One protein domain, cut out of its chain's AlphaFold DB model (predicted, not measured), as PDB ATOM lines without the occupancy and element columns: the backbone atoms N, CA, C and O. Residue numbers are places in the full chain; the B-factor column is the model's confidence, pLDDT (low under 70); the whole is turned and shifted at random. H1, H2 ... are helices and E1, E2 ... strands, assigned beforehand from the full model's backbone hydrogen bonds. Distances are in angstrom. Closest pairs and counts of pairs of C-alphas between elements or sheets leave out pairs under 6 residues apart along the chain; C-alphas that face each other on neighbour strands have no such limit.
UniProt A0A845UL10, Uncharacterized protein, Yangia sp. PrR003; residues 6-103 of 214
ATOM      1  N   PHE A   6     -17.499  41.765  23.732       95.44
ATOM      2  CA  PHE A   6     -18.902  41.480  23.508       95.44
ATOM      3  C   PHE A   6     -19.543  42.655  22.775       95.44
ATOM      4  O   PHE A   6     -19.256  43.814  23.062       95.44
ATOM      5  N   THR A   7     -20.388  42.335  21.809       95.62
ATOM      6  CA  THR A   7     -21.219  43.286  21.080       95.62
ATOM      7  C   THR A   7     -22.554  42.623  20.802       95.62
ATOM      8  O   THR A   7     -22.587  41.473  20.348       95.62
ATOM      9  N   ILE A   8     -23.634  43.366  20.993       96.88
ATOM     10  CA  ILE A   8     -24.962  42.993  20.530       96.88
ATOM     11  C   ILE A   8     -25.502  44.123  19.657       96.88
ATOM     12  O   ILE A   8     -25.387  45.294  20.006       96.88
ATOM     13  N   HIS A   9     -26.033  43.777  18.490       95.31
ATOM     14  CA  HIS A   9     -26.619  44.746  17.568       95.31
ATOM     15  C   HIS A   9     -28.085  44.404  17.360       95.31
ATOM     16  O   HIS A   9     -28.379  43.384  16.740       95.31
ATOM     17  N   ALA A  10     -28.987  45.228  17.885       93.62
ATOM     18  CA  ALA A  10     -30.418  45.075  17.665       93.62
ATOM     19  C   ALA A  10     -30.811  45.586  16.270       93.62
ATOM     20  O   ALA A  10     -30.343  46.633  15.823       93.62
ATOM     21  N   GLY A  11     -31.656  44.828  15.578       90.62
ATOM     22  CA  GLY A  11     -32.282  45.216  14.320       90.62
ATOM     23  C   GLY A  11     -33.654  45.855  14.536       90.62
ATOM     24  O   GLY A  11     -34.315  45.636  15.553       90.62
ATOM     25  N   ASP A  12     -34.122  46.600  13.534       88.38
ATOM     26  CA  ASP A  12     -35.415  47.303  13.572       88.38
ATOM     27  C   ASP A  12     -36.612  46.347  13.758       88.38
ATOM     28  O   ASP A  12     -37.633  46.687  14.361       88.38
ATOM     29  N   ASP A  13     -36.497  45.108  13.276       89.44
ATOM     30  CA  ASP A  13     -37.524  44.069  13.404       89.44
ATOM     31  C   ASP A  13     -37.544  43.395  14.787       89.44
ATOM     32  O   ASP A  13     -38.488  42.670  15.114       89.44
ATOM     33  N   GLY A  14     -36.587  43.730  15.655       90.62
ATOM     34  CA  GLY A  14     -36.468  43.240  17.030       90.62
ATOM     35  C   GLY A  14     -35.592  42.014  17.159       90.62
ATOM     36  O   GLY A  14     -35.438  41.509  18.264       90.62
ATOM     37  N   THR A  15     -35.028  41.533  16.053       96.50
ATOM     38  CA  THR A  15     -33.934  40.565  16.083       96.50
ATOM     39  C   THR A  15     -32.659  41.227  16.595       96.50
ATOM     40  O   THR A  15     -32.571  42.451  16.696       96.50
ATOM     41  N   ALA A  16     -31.651  40.430  16.936       97.38
ATOM     42  CA  ALA A  16     -30.335  40.969  17.255       97.38
ATOM     43  C   ALA A  16     -29.217  40.034  16.807       97.38
ATOM     44  O   ALA A  16     -29.392  38.821  16.761       97.38
ATOM     45  N   HIS A  17     -28.041  40.587  16.535       97.38
ATOM     46  CA  HIS A  17     -26.826  39.809  16.332       97.38
ATOM     47  C   HIS A  17     -26.000  39.790  17.617       97.38
ATOM     48  O   HIS A  17     -25.455  40.819  18.021       97.38
ATOM     49  N   PHE A  18     -25.879  38.619  18.240       97.00
ATOM     50  CA  PHE A  18     -25.002  38.371  19.383       97.00
ATOM     51  C   PHE A  18     -23.598  38.037  18.879       97.00
ATOM     52  O   PHE A  18     -23.431  37.127  18.061       97.00
ATOM     53  N   SER A  19     -22.562  38.710  19.382       96.56
ATOM     54  CA  SER A  19     -21.177  38.400  19.022       96.56
ATOM     55  C   SER A  19     -20.214  38.605  20.185       96.56
ATOM     56  O   SER A  19     -20.143  39.672  20.786       96.56
ATOM     57  N   LEU A  20     -19.404  37.585  20.452       96.00
ATOM     58  CA  LEU A  20     -18.335  37.588  21.435       96.00
ATOM     59  C   LEU A  20     -17.028  37.155  20.771       96.00
ATOM     60  O   LEU A  20     -16.882  36.029  20.290       96.00
ATOM     61  N   THR A  21     -16.061  38.062  20.773       94.38
ATOM     62  CA  THR A  21     -14.703  37.821  20.284       94.38
ATOM     63  C   THR A  21     -13.768  37.647  21.473       94.38
ATOM     64  O   THR A  21     -13.782  38.457  22.396       94.38
ATOM     65  N   TYR A  22     -12.958  36.590  21.479       91.44
ATOM     66  CA  TYR A  22     -12.072  36.262  22.598       91.44
ATOM     67  C   TYR A  22     -10.822  35.512  22.129       91.44
ATOM     68  O   TYR A  22     -10.764  34.993  21.019       91.44
ATOM     69  N   ARG A  23      -9.794  35.439  22.978       87.56
ATOM     70  CA  ARG A  23      -8.619  34.586  22.738       87.56
ATOM     71  C   ARG A  23      -8.748  33.310  23.564       87.56
ATOM     72  O   ARG A  23      -8.655  33.377  24.789       87.56
ATOM     73  N   ASP A  24      -8.953  32.175  22.903       82.00
ATOM     74  CA  ASP A  24      -8.946  30.858  23.547       82.00
ATOM     75  C   ASP A  24      -7.498  30.465  23.910       82.00
ATOM     76  O   ASP A  24      -6.649  30.399  23.020       82.00
ATOM     77  N   PRO A  25      -7.177  30.183  25.187       81.44
ATOM     78  CA  PRO A  25      -5.845  29.727  25.589       81.44
ATOM     79  C   PRO A  25      -5.384  28.437  24.895       81.44
ATOM     80  O   PRO A  25      -4.187  28.160  24.848       81.44
ATOM     81  N   ARG A  26      -6.322  27.627  24.392       82.12
ATOM     82  CA  ARG A  26      -6.065  26.326  23.760       82.12
ATOM     83  C   ARG A  26      -5.842  26.425  22.252       82.12
ATOM     84  O   ARG A  26      -5.442  25.432  21.648       82.12
ATOM     85  N   GLN A  27      -6.100  27.580  21.637       81.19
ATOM     86  CA  GLN A  27      -6.007  27.766  20.189       81.19
ATOM     87  C   GLN A  27      -5.108  28.955  19.840       81.19
ATOM     88  O   GLN A  27      -5.106  29.990  20.503       81.19
ATOM     89  N   SER A  28      -4.344  28.836  18.754       79.81
ATOM     90  CA  SER A  28      -3.636  29.986  18.196       79.81
ATOM     91  C   SER A  28      -4.623  30.877  17.441       79.81
ATOM     92  O   SER A  28      -5.141  30.464  16.404       79.81
ATOM     93  N   GLY A  29      -4.853  32.101  17.915       84.94
ATOM     94  CA  GLY A  29      -5.620  33.110  17.181       84.94
ATOM     95  C   GLY A  29      -6.712  33.782  18.005       84.94
ATOM     96  O   GLY A  29      -6.630  33.861  19.231       84.94
ATOM     97  N   ILE A  30      -7.696  34.333  17.295       88.12
ATOM     98  CA  ILE A  30      -8.897  34.949  17.858       88.12
ATOM     99  C   ILE A  30     -10.067  34.012  17.563       88.12
ATOM    100  O   ILE A  30     -10.296  33.645  16.411       88.12
ATOM    101  N   SER A  31     -10.797  33.638  18.604       90.06
ATOM    102  CA  SER A  31     -12.025  32.855  18.536       90.06
ATOM    103  C   SER A  31     -13.230  33.795  18.530       90.06
ATOM    104  O   SER A  31     -13.211  34.864  19.145       90.06
ATOM    105  N   ARG A  32     -14.293  33.392  17.834       91.62
ATOM    106  CA  ARG A  32     -15.560  34.122  17.790       91.62
ATOM    107  C   ARG A  32     -16.717  33.168  18.051       91.62
ATOM    108  O   ARG A  32     -16.787  32.095  17.450       91.62
ATOM    109  N   LEU A  33     -17.615  33.595  18.926       93.50
ATOM    110  CA  LEU A  33     -18.930  33.010  19.154       93.50
ATOM    111  C   LEU A  33     -19.949  34.050  18.697       93.50
ATOM    112  O   LEU A  33     -19.948  35.165  19.203       93.50
ATOM    113  N   SER A  34     -20.788  33.721  17.720       94.44
ATOM    114  CA  SER A  34     -21.833  34.640  17.267       94.44
ATOM    115  C   SER A  34     -23.054  33.912  16.731       94.44
ATOM    116  O   SER A  34     -22.914  32.862  16.100       94.44
ATOM    117  N   CYS A  35     -24.231  34.484  16.937       95.50
ATOM    118  CA  CYS A  35     -25.498  33.999  16.401       95.50
ATOM    119  C   CYS A  35     -26.482  35.151  16.207       95.50
ATOM    120  O   CYS A  35     -26.384  36.186  16.862       95.50
ATOM    121  N   ASP A  36     -27.431  34.933  15.305       96.75
ATOM    122  CA  ASP A  36     -28.602  35.785  15.181       96.75
ATOM    123  C   ASP A  36     -29.661  35.303  16.176       96.75
ATOM    124  O   ASP A  36     -29.829  34.100  16.386       96.75
ATOM    125  N   LEU A  37     -30.340  36.250  16.808       97.69
ATOM    126  CA  LEU A  37     -31.379  36.030  17.800       97.69
ATOM    127  C   LEU A  37     -32.723  36.432  17.208       97.69
ATOM    128  O   LEU A  37     -32.870  37.521  16.645       97.69
ATOM    129  N   SER A  38     -33.718  35.563  17.374       97.06
ATOM    130  CA  SER A  38     -35.105  35.896  17.067       97.06
ATOM    131  C   SER A  38     -35.607  37.016  17.986       97.06
ATOM    132  O   SER A  38     -35.092  37.195  19.089       97.06
ATOM    133  N   ALA A  39     -36.660  37.739  17.591       94.62
ATOM    134  CA  ALA A  39     -37.246  38.768  18.456       94.62
ATOM    135  C   ALA A  39     -37.711  38.221  19.818       94.62
ATOM    136  O   ALA A  39     -37.617  38.905  20.835       94.62
ATOM    137  N   VAL A  40     -38.162  36.962  19.850       95.06
ATOM    138  CA  VAL A  40     -38.533  36.273  21.093       95.06
ATOM    139  C   VAL A  40     -37.305  36.030  21.970       95.06
ATOM    140  O   VAL A  40     -37.361  36.244  23.179       95.06
ATOM    141  N   ASP A  41     -36.190  35.606  21.379       97.31
ATOM    142  CA  ASP A  41     -34.963  35.343  22.129       97.31
ATOM    143  C   ASP A  41     -34.274  36.626  22.601       97.31
ATOM    144  O   ASP A  41     -33.696  36.630  23.684       97.31
ATOM    145  N   VAL A  42     -34.398  37.732  21.859       97.62
ATOM    146  CA  VAL A  42     -33.958  39.058  22.324       97.62
ATOM    147  C   VAL A  42     -34.720  39.471  23.582       97.62
ATOM    148  O   VAL A  42     -34.095  39.861  24.566       97.62
ATOM    149  N   VAL A  43     -36.049  39.317  23.596       96.75
ATOM    150  CA  VAL A  43     -36.864  39.613  24.785       96.75
ATOM    151  C   VAL A  43     -36.437  38.749  25.973       96.75
ATOM    152  O   VAL A  43     -36.212  39.280  27.057       96.75
ATOM    153  N   LYS A  44     -36.257  37.435  25.784       97.56
ATOM    154  CA  LYS A  44     -35.761  36.548  26.851       97.56
ATOM    155  C   LYS A  44     -34.385  36.968  27.366       97.56
ATOM    156  O   LYS A  44     -34.157  36.925  28.569       97.56
ATOM    157  N   LEU A  45     -33.476  37.361  26.472       98.12
ATOM    158  CA  LEU A  45     -32.124  37.781  26.834       98.12
ATOM    159  C   LEU A  45     -32.126  39.082  27.650       98.12
ATOM    160  O   LEU A  45     -31.387  39.180  28.627       98.12
ATOM    161  N   VAL A  46     -32.971  40.051  27.281       97.81
ATOM    162  CA  VAL A  46     -33.177  41.293  28.048       97.81
ATOM    163  C   VAL A  46     -33.753  40.982  29.426       97.81
ATOM    164  O   VAL A  46     -33.190  41.412  30.428       97.81
ATOM    165  N   LEU A  47     -34.815  40.173  29.497       97.00
ATOM    166  CA  LEU A  47     -35.425  39.775  30.770       97.00
ATOM    167  C   LEU A  47     -34.425  39.052  31.677       97.00
ATOM    168  O   LEU A  47     -34.367  39.340  32.867       97.00
ATOM    169  N   PHE A  48     -33.604  38.161  31.114       97.25
ATOM    170  CA  PHE A  48     -32.508  37.517  31.833       97.25
ATOM    171  C   PHE A  48     -31.502  38.539  32.367       97.25
ATOM    172  O   PHE A  48     -31.143  38.470  33.538       97.25
ATOM    173  N   SER A  49     -31.060  39.487  31.537       97.25
ATOM    174  CA  SER A  49     -30.076  40.495  31.942       97.25
ATOM    175  C   SER A  49     -30.593  41.372  33.085       97.25
ATOM    176  O   SER A  49     -29.894  41.533  34.084       97.25
ATOM    177  N   GLU A  50     -31.825  41.874  32.984       96.19
ATOM    178  CA  GLU A  50     -32.418  42.730  34.017       96.19
ATOM    179  C   GLU A  50     -32.721  41.963  35.305       96.19
ATOM    180  O   GLU A  50     -32.356  42.413  36.392       96.19
ATOM    181  N   ALA A  51     -33.325  40.774  35.202       93.62
ATOM    182  CA  ALA A  51     -33.639  39.952  36.367       93.62
ATOM    183  C   ALA A  51     -32.373  39.496  37.104       93.62
ATOM    184  O   ALA A  51     -32.317  39.581  38.327       93.62
ATOM    185  N   ALA A  52     -31.337  39.061  36.377       93.50
ATOM    186  CA  ALA A  52     -30.083  38.605  36.972       93.50
ATOM    187  C   ALA A  52     -29.298  39.750  37.636       93.50
ATOM    188  O   ALA A  52     -28.689  39.543  38.688       93.50
ATOM    189  N   SER A  53     -29.333  40.958  37.062       93.38
ATOM    190  CA  SER A  53     -28.763  42.151  37.700       93.38
ATOM    191  C   SER A  53     -29.518  42.500  38.978       93.38
ATOM    192  O   SER A  53     -28.891  42.715  40.014       93.38
ATOM    193  N   LEU A  54     -30.854  42.488  38.935       90.75
ATOM    194  CA  LEU A  54     -31.676  42.799  40.100       90.75
ATOM    195  C   LEU A  54     -31.499  41.762  41.219       90.75
ATOM    196  O   LEU A  54     -31.319  42.133  42.375       90.75
ATOM    197  N   HIS A  55     -31.457  40.469  40.879       86.88
ATOM    198  CA  HIS A  55     -31.122  39.393  41.819       86.88
ATOM    199  C   HIS A  55     -29.775  39.632  42.503       86.88
ATOM    200  O   HIS A  55     -29.673  39.485  43.722       86.88
ATOM    201  N   SER A  56     -28.755  40.030  41.738       86.06
ATOM    202  CA  SER A  56     -27.419  40.301  42.276       86.06
ATOM    203  C   SER A  56     -27.394  41.523  43.198       86.06
ATOM    204  O   SER A  56     -26.747  41.479  44.242       86.06
ATOM    205  N   GLU A  57     -28.083  42.606  42.832       86.56
ATOM    206  CA  GLU A  57     -28.176  43.829  43.644       86.56
ATOM    207  C   GLU A  57     -28.915  43.586  44.959       86.56
ATOM    208  O   GLU A  57     -28.510  44.092  46.004       86.56
ATOM    209  N   MET A  58     -29.965  42.765  44.924       83.12
ATOM    210  CA  MET A  58     -30.783  42.439  46.093       83.12
ATOM    211  C   MET A  58     -30.205  41.291  46.937       83.12
ATOM    212  O   MET A  58     -30.864  40.815  47.863       83.12
ATOM    213  N   ALA A  59     -28.987  40.830  46.623       75.88
ATOM    214  CA  ALA A  59     -28.316  39.703  47.276       75.88
ATOM    215  C   ALA A  59     -29.185  38.429  47.351       75.88
ATOM    216  O   ALA A  59     -29.087  37.645  48.301       75.88
ATOM    217  N   ALA A  60     -30.046  38.215  46.352       70.00
ATOM    218  CA  ALA A  60     -30.824  36.994  46.240       70.00
ATOM    219  C   ALA A  60     -29.885  35.830  45.886       70.00
ATOM    220  O   ALA A  60     -29.080  35.906  44.957       70.00
ATOM    221  N   ASN A  61     -29.972  34.734  46.643       66.06
ATOM    222  CA  ASN A  61     -29.168  33.546  46.379       66.06
ATOM    223  C   ASN A  61     -29.724  32.800  45.161       66.06
ATOM    224  O   ASN A  61     -30.881  32.383  45.173       66.06
ATOM    225  N   GLY A  62     -28.892  32.551  44.152       72.06
ATOM    226  CA  GLY A  62     -29.272  31.710  43.022       72.06
ATOM    227  C   GLY A  62     -28.386  31.909  41.802       72.06
ATOM    228  O   GLY A  62     -27.737  32.939  41.652       72.06
ATOM    229  N   GLN A  63     -28.358  30.902  40.935       83.00
ATOM    230  CA  GLN A  63     -27.864  31.061  39.571       83.00
ATOM    231  C   GLN A  63     -29.049  31.433  38.684       83.00
ATOM    232  O   GLN A  63     -30.104  30.807  38.773       83.00
ATOM    233  N   SER A  64     -28.873  32.438  37.833       91.38
ATOM    234  CA  SER A  64     -29.851  32.768  36.795       91.38
ATOM    235  C   SER A  64     -29.431  32.080  35.505       91.38
ATOM    236  O   SER A  64     -28.245  32.071  35.173       91.38
ATOM    237  N   GLU A  65     -30.375  31.545  34.741       96.00
ATOM    238  CA  GLU A  65     -30.084  30.911  33.456       96.00
ATOM    239  C   GLU A  65     -31.123  31.266  32.395       96.00
ATOM    240  O   GLU A  65     -32.277  31.565  32.703       96.00
ATOM    241  N   VAL A  66     -30.705  31.240  31.132       97.62
ATOM    242  CA  VAL A  66     -31.604  31.395  29.990       97.62
ATOM    243  C   VAL A  66     -31.161  30.508  28.832       97.62
ATOM    244  O   VAL A  66     -29.990  30.483  28.447       97.62
ATOM    245  N   GLU A  67     -32.126  29.788  28.261       97.44
ATOM    246  CA  GLU A  67     -31.960  29.006  27.039       97.44
ATOM    247  C   GLU A  67     -32.667  29.701  25.867       97.44
ATOM    248  O   GLU A  67     -33.875  29.967  25.882       97.44
ATOM    249  N   LEU A  68     -31.878  29.992  24.839       96.69
ATOM    250  CA  LEU A  68     -32.277  30.563  23.558       96.69
ATOM    251  C   LEU A  68     -31.991  29.544  22.449       96.69
ATOM    252  O   LEU A  68     -31.360  28.508  22.680       96.69
ATOM    253  N   GLU A  69     -32.411  29.834  21.219       94.31
ATOM    254  CA  GLU A  69     -32.130  28.942  20.094       94.31
ATOM    255  C   GLU A  69     -30.613  28.782  19.853       94.31
ATOM    256  O   GLU A  69     -29.933  29.656  19.317       94.31
ATOM    257  N   GLY A  70     -30.063  27.638  20.276       93.69
ATOM    258  CA  GLY A  70     -28.646  27.300  20.113       93.69
ATOM    259  C   GLY A  70     -27.680  28.070  21.024       93.69
ATOM    260  O   GLY A  70     -26.467  27.964  20.824       93.69
ATOM    261  N   LEU A  71     -28.180  28.816  22.013       97.19
ATOM    262  CA  LEU A  71     -27.380  29.632  22.929       97.19
ATOM    263  C   LEU A  71     -27.917  29.505  24.362       97.19
ATOM    264  O   LEU A  71     -29.097  29.724  24.608       97.19
ATOM    265  N   PHE A  72     -27.045  29.172  25.307       97.88
ATOM    266  CA  PHE A  72     -27.348  29.069  26.731       97.88
ATOM    267  C   PHE A  72     -26.446  30.011  27.525       97.88
ATOM    268  O   PHE A  72     -25.239  30.085  27.268       97.88
ATOM    269  N   LEU A  73     -27.038  30.735  28.473       98.31
ATOM    270  CA  LEU A  73     -26.339  31.649  29.366       98.31
ATOM    271  C   LEU A  73     -26.655  31.284  30.814       98.31
ATOM    272  O   LEU A  73     -27.806  31.015  31.145       98.31
ATOM    273  N   SER A  74     -25.645  31.332  31.679       97.44
ATOM    274  CA  SER A  74     -25.808  31.154  33.123       97.44
ATOM    275  C   SER A  74     -24.963  32.168  33.887       97.44
ATOM    276  O   SER A  74     -23.774  32.326  33.607       97.44
ATOM    277  N   HIS A  75     -25.579  32.871  34.832       95.56
ATOM    278  CA  HIS A  75     -24.941  33.875  35.673       95.56
ATOM    279  C   HIS A  75     -24.648  33.309  37.068       95.56
ATOM    280  O   HIS A  75     -25.543  32.814  37.755       95.56
ATOM    281  N   ASP A  76     -23.388  33.424  37.485       92.56
ATOM    282  CA  ASP A  76     -22.931  33.206  38.855       92.56
ATOM    283  C   ASP A  76     -22.652  34.566  39.527       92.56
ATOM    284  O   ASP A  76     -21.589  35.161  39.288       92.56
ATOM    285  N   PRO A  77     -23.569  35.059  40.385       89.56
ATOM    286  CA  PRO A  77     -23.436  36.373  41.013       89.56
ATOM    287  C   PRO A  77     -22.265  36.442  41.998       89.56
ATOM    288  O   PRO A  77     -21.727  37.518  42.246       89.56
ATOM    289  N   SER A  78     -21.798  35.305  42.532       87.81
ATOM    290  CA  SER A  78     -20.697  35.286  43.506       87.81
ATOM    291  C   SER A  78     -19.344  35.676  42.902       87.81
ATOM    292  O   SER A  78     -18.400  35.996  43.629       87.81
ATOM    293  N   ARG A  79     -19.232  35.635  41.568       89.31
ATOM    294  CA  ARG A  79     -17.982  35.834  40.826       89.31
ATOM    295  C   ARG A  79     -18.078  36.877  39.714       89.31
ATOM    296  O   ARG A  79     -17.092  37.027  38.996       89.31
ATOM    297  N   ASP A  80     -19.221  37.554  39.564       92.12
ATOM    298  CA  ASP A  80     -19.535  38.393  38.394       92.12
ATOM    299  C   ASP A  80     -19.254  37.633  37.084       92.12
ATOM    300  O   ASP A  80     -18.562  38.119  36.193       92.12
ATOM    301  N   ALA A  81     -19.696  36.374  36.994       94.38
ATOM    302  CA  ALA A  81     -19.330  35.484  35.894       94.38
ATOM    303  C   ALA A  81     -20.555  35.054  35.088       94.38
ATOM    304  O   ALA A  81     -21.459  34.398  35.603       94.38
ATOM    305  N   LEU A  82     -20.544  35.374  33.796       97.00
ATOM    306  CA  LEU A  82     -21.507  34.895  32.817       97.00
ATOM    307  C   LEU A  82     -20.888  33.770  31.986       97.00
ATOM    308  O   LEU A  82     -19.975  33.999  31.191       97.00
ATOM    309  N   TRP A  83     -21.410  32.562  32.146       96.88
ATOM    310  CA  TRP A  83     -21.089  31.403  31.323       96.88
ATOM    311  C   TRP A  83     -21.929  31.413  30.057       96.88
ATOM    312  O   TRP A  83     -23.140  31.607  30.117       96.88
ATOM    313  N   ILE A  84     -21.283  31.191  28.915       96.81
ATOM    314  CA  ILE A  84     -21.915  31.227  27.598       96.81
ATOM    315  C   ILE A  84     -21.587  29.925  26.879       96.81
ATOM    316  O   ILE A  84     -20.418  29.600  26.655       96.81
ATOM    317  N   GLU A  85     -22.625  29.203  26.474       96.69
ATOM    318  CA  GLU A  85     -22.532  27.977  25.694       96.69
ATOM    319  C   GLU A  85     -23.314  28.130  24.391       96.69
ATOM    320  O   GLU A  85     -24.506  28.422  24.394       96.69
ATOM    321  N   ARG A  86     -22.655  27.894  23.256       95.12
ATOM    322  CA  ARG A  86     -23.293  27.879  21.938       95.12
ATOM    323  C   ARG A  86     -23.226  26.487  21.333       95.12
ATOM    324  O   ARG A  86     -22.139  25.918  21.219       95.12
ATOM    325  N   LYS A  87     -24.372  25.982  20.878       93.44
ATOM    326  CA  LYS A  87     -24.502  24.698  20.179       93.44
ATOM    327  C   LYS A  87     -24.865  24.920  18.720       93.44
ATOM    328  O   LYS A  87     -25.855  25.572  18.409       93.44
ATOM    329  N   VAL A  88     -24.083  24.332  17.818       89.31
ATOM    330  CA  VAL A  88     -24.374  24.296  16.378       89.31
ATOM    331  C   VAL A  88     -24.178  22.877  15.869       89.31
ATOM    332  O   VAL A  88     -23.050  22.404  15.718       89.31
ATOM    333  N   GLY A  89     -25.285  22.182  15.603       89.06
ATOM    334  CA  GLY A  89     -25.253  20.760  15.263       89.06
ATOM    335  C   GLY A  89     -24.572  19.953  16.373       89.06
ATOM    336  O   GLY A  89     -25.031  19.954  17.509       89.06
ATOM    337  N   PHE A  90     -23.458  19.294  16.049       86.69
ATOM    338  CA  PHE A  90     -22.657  18.515  17.006       86.69
ATOM    339  C   PHE A  90     -21.497  19.306  17.639       86.69
ATOM    340  O   PHE A  90     -20.688  18.730  18.363       86.69
ATOM    341  N   SER A  91     -21.366  20.600  17.333       87.69
ATOM    342  CA  SER A  91     -20.307  21.457  17.868       87.69
ATOM    343  C   SER A  91     -20.810  22.265  19.059       87.69
ATOM    344  O   SER A  91     -21.872  22.885  18.979       87.69
ATOM    345  N   THR A  92     -20.011  22.299  20.126       92.56
ATOM    346  CA  THR A  92     -20.242  23.138  21.305       92.56
ATOM    347  C   THR A  92     -19.057  24.077  21.498       92.56
ATOM    348  O   THR A  92     -17.906  23.637  21.514       92.56
ATOM    349  N   GLN A  93     -19.337  25.367  21.658       92.25
ATOM    350  CA  GLN A  93     -18.368  26.385  22.054       92.25
ATOM    351  C   GLN A  93     -18.757  26.910  23.431       92.25
ATOM    352  O   GLN A  93     -19.900  27.311  23.623       92.25
ATOM    353  N   THR A  94     -17.813  26.935  24.369       93.69
ATOM    354  CA  THR A  94     -18.029  27.495  25.704       93.69
ATOM    355  C   THR A  94     -17.011  28.579  26.004       93.69
ATOM    356  O   THR A  94     -15.845  28.503  25.604       93.69
ATOM    357  N   THR A  95     -17.462  29.616  26.692       94.12
ATOM    358  CA  THR A  95     -16.614  30.688  27.206       94.12
ATOM    359  C   THR A  95     -17.299  31.340  28.404       94.12
ATOM    360  O   THR A  95     -18.430  31.011  28.748       94.12
ATOM    361  N   GLU A  96     -16.595  32.256  29.048       94.25
ATOM    362  CA  GLU A  96     -17.118  33.073  30.144       94.25
ATOM    363  C   GLU A  96     -16.863  34.555  29.842       94.25
ATOM    364  O   GLU A  96     -15.995  34.873  29.025       94.25
ATOM    365  N   MET A  97     -17.551  35.478  30.495       94.94
ATOM    366  CA  MET A  97     -17.187  36.901  30.543       94.94
ATOM    367  C   MET A  97     -17.733  37.541  31.825       94.94
ATOM    368  O   MET A  97     -18.577  36.920  32.470       94.94
ATOM    369  N   PRO A  98     -17.278  38.746  32.208       95.31
ATOM    370  CA  PRO A  98     -17.907  39.470  33.304       95.31
ATOM    371  C   PRO A  98     -19.387  39.740  33.010       95.31
ATOM    372  O   PRO A  98     -19.721  40.183  31.904       95.31
ATOM    373  N   PHE A  99     -20.277  39.465  33.965       95.81
ATOM    374  CA  PHE A  99     -21.707  39.731  33.784       95.81
ATOM    375  C   PHE A  99     -21.976  41.235  33.713       95.81
ATOM    376  O   PHE A  99     -22.742  41.679  32.862       95.81
ATOM    377  N   SER A 100     -21.276  42.029  34.520       95.12
ATOM    378  CA  SER A 100     -21.315  43.493  34.493       95.12
ATOM    379  C   SER A 100     -21.031  44.089  33.102       95.12
ATOM    380  O   SER A 100     -21.750  44.982  32.645       95.12
ATOM    381  N   GLU A 101     -20.033  43.564  32.379       95.44
ATOM    382  CA  GLU A 101     -19.716  43.974  31.000       95.44
ATOM    383  C   GLU A 101     -20.824  43.585  30.008       95.44
ATOM    384  O   GLU A 101     -21.164  44.359  29.106       95.44
ATOM    385  N   PHE A 102     -21.403  42.392  30.176       97.00
ATOM    386  CA  PHE A 102     -22.539  41.931  29.381       97.00
ATOM    387  C   PHE A 102     -23.767  42.819  29.614       97.00
ATOM    388  O   PHE A 102     -24.308  43.357  28.652       97.00
ATOM    389  N   HIS A 103     -24.156  43.030  30.872       96.75
ATOM    390  CA  HIS A 103     -25.321  43.827  31.253       96.75
ATOM    391  C   HIS A 103     -25.197  45.279  30.778       96.75
ATOM    392  O   HIS A 103     -26.118  45.807  30.162       96.75
TER     393      HIS A 103
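Overview. This is residues 6 to 103 of the 214 residues of an uncharacterized protein of Yangia sp. PrR003 (UniProt A0A845UL10). Two antiparallel sheets, E1 E2 E3 and E4 E5 E6 E7, lie partly face to face with their strands crossed, and the long helix H1 covers the larger sheet's E4 edge. The short helix H2 is over E6. The printed part has 98 residues, with seven named strands and two named helices in the order E1 E2 E3 H1 E4 E5 E6 E7 H2; the class is mixed, helices and strands. It is compact, with a radius of gyration of the C-alphas of 13.7 A, and spans 40 by 36 by 23 A.

Along the chain. E1, residues 6 to 10, begins at C-alpha 6 (-18.902, 41.480, 23.508). E2, residues 16 to 22, and E3, residues 31 to 37, each measure 19.6 A from first to last C-alpha. H1, residues 39 to 57, measures 27.2 A. E4 is residues 64 to 68 and E5 71 to 76. E6, residues 81 to 88, measures 23.1 A and E7, residues 91 to 98, 23.8 A. H2, residues 99 to 103, ends at C-alpha 103 (-25.321, 43.827, 31.253).

Arrangement. Each sheet is a meander, each strand the antiparallel neighbour of the one before. Within hydrogen-bond range are N 7 and O 19 of E1 and E2, 2.9 A, N 18 and O 35 of E2 and E3, 2.8 A, N 66 and O 73 of E4 and E5, 2.9 A, N 83 and O 74 of E5 and E6, 2.8 A, and N 82 and O 97 of E6 and E7, 2.8 A. The sheets form a sandwich, two sheets face to face, their strands at 71 degrees. H1 is on the larger sheet, making two layers, a helix on one face of a sheet; its height over the sheet is 8.2 A, and it runs along E4 at 8 degrees on the local plane. The closest C-alphas of H1 and E4, Asp 41 and Leu 68, are 5.7 A apart. H2 is on the same face. Every O i to N i+4 pair in H1 and H2 is within hydrogen-bond range.

Size, cuts and confidence. The printed part has no cut and no long link. Its mean pLDDT is 92.2; residue 61 is under 70.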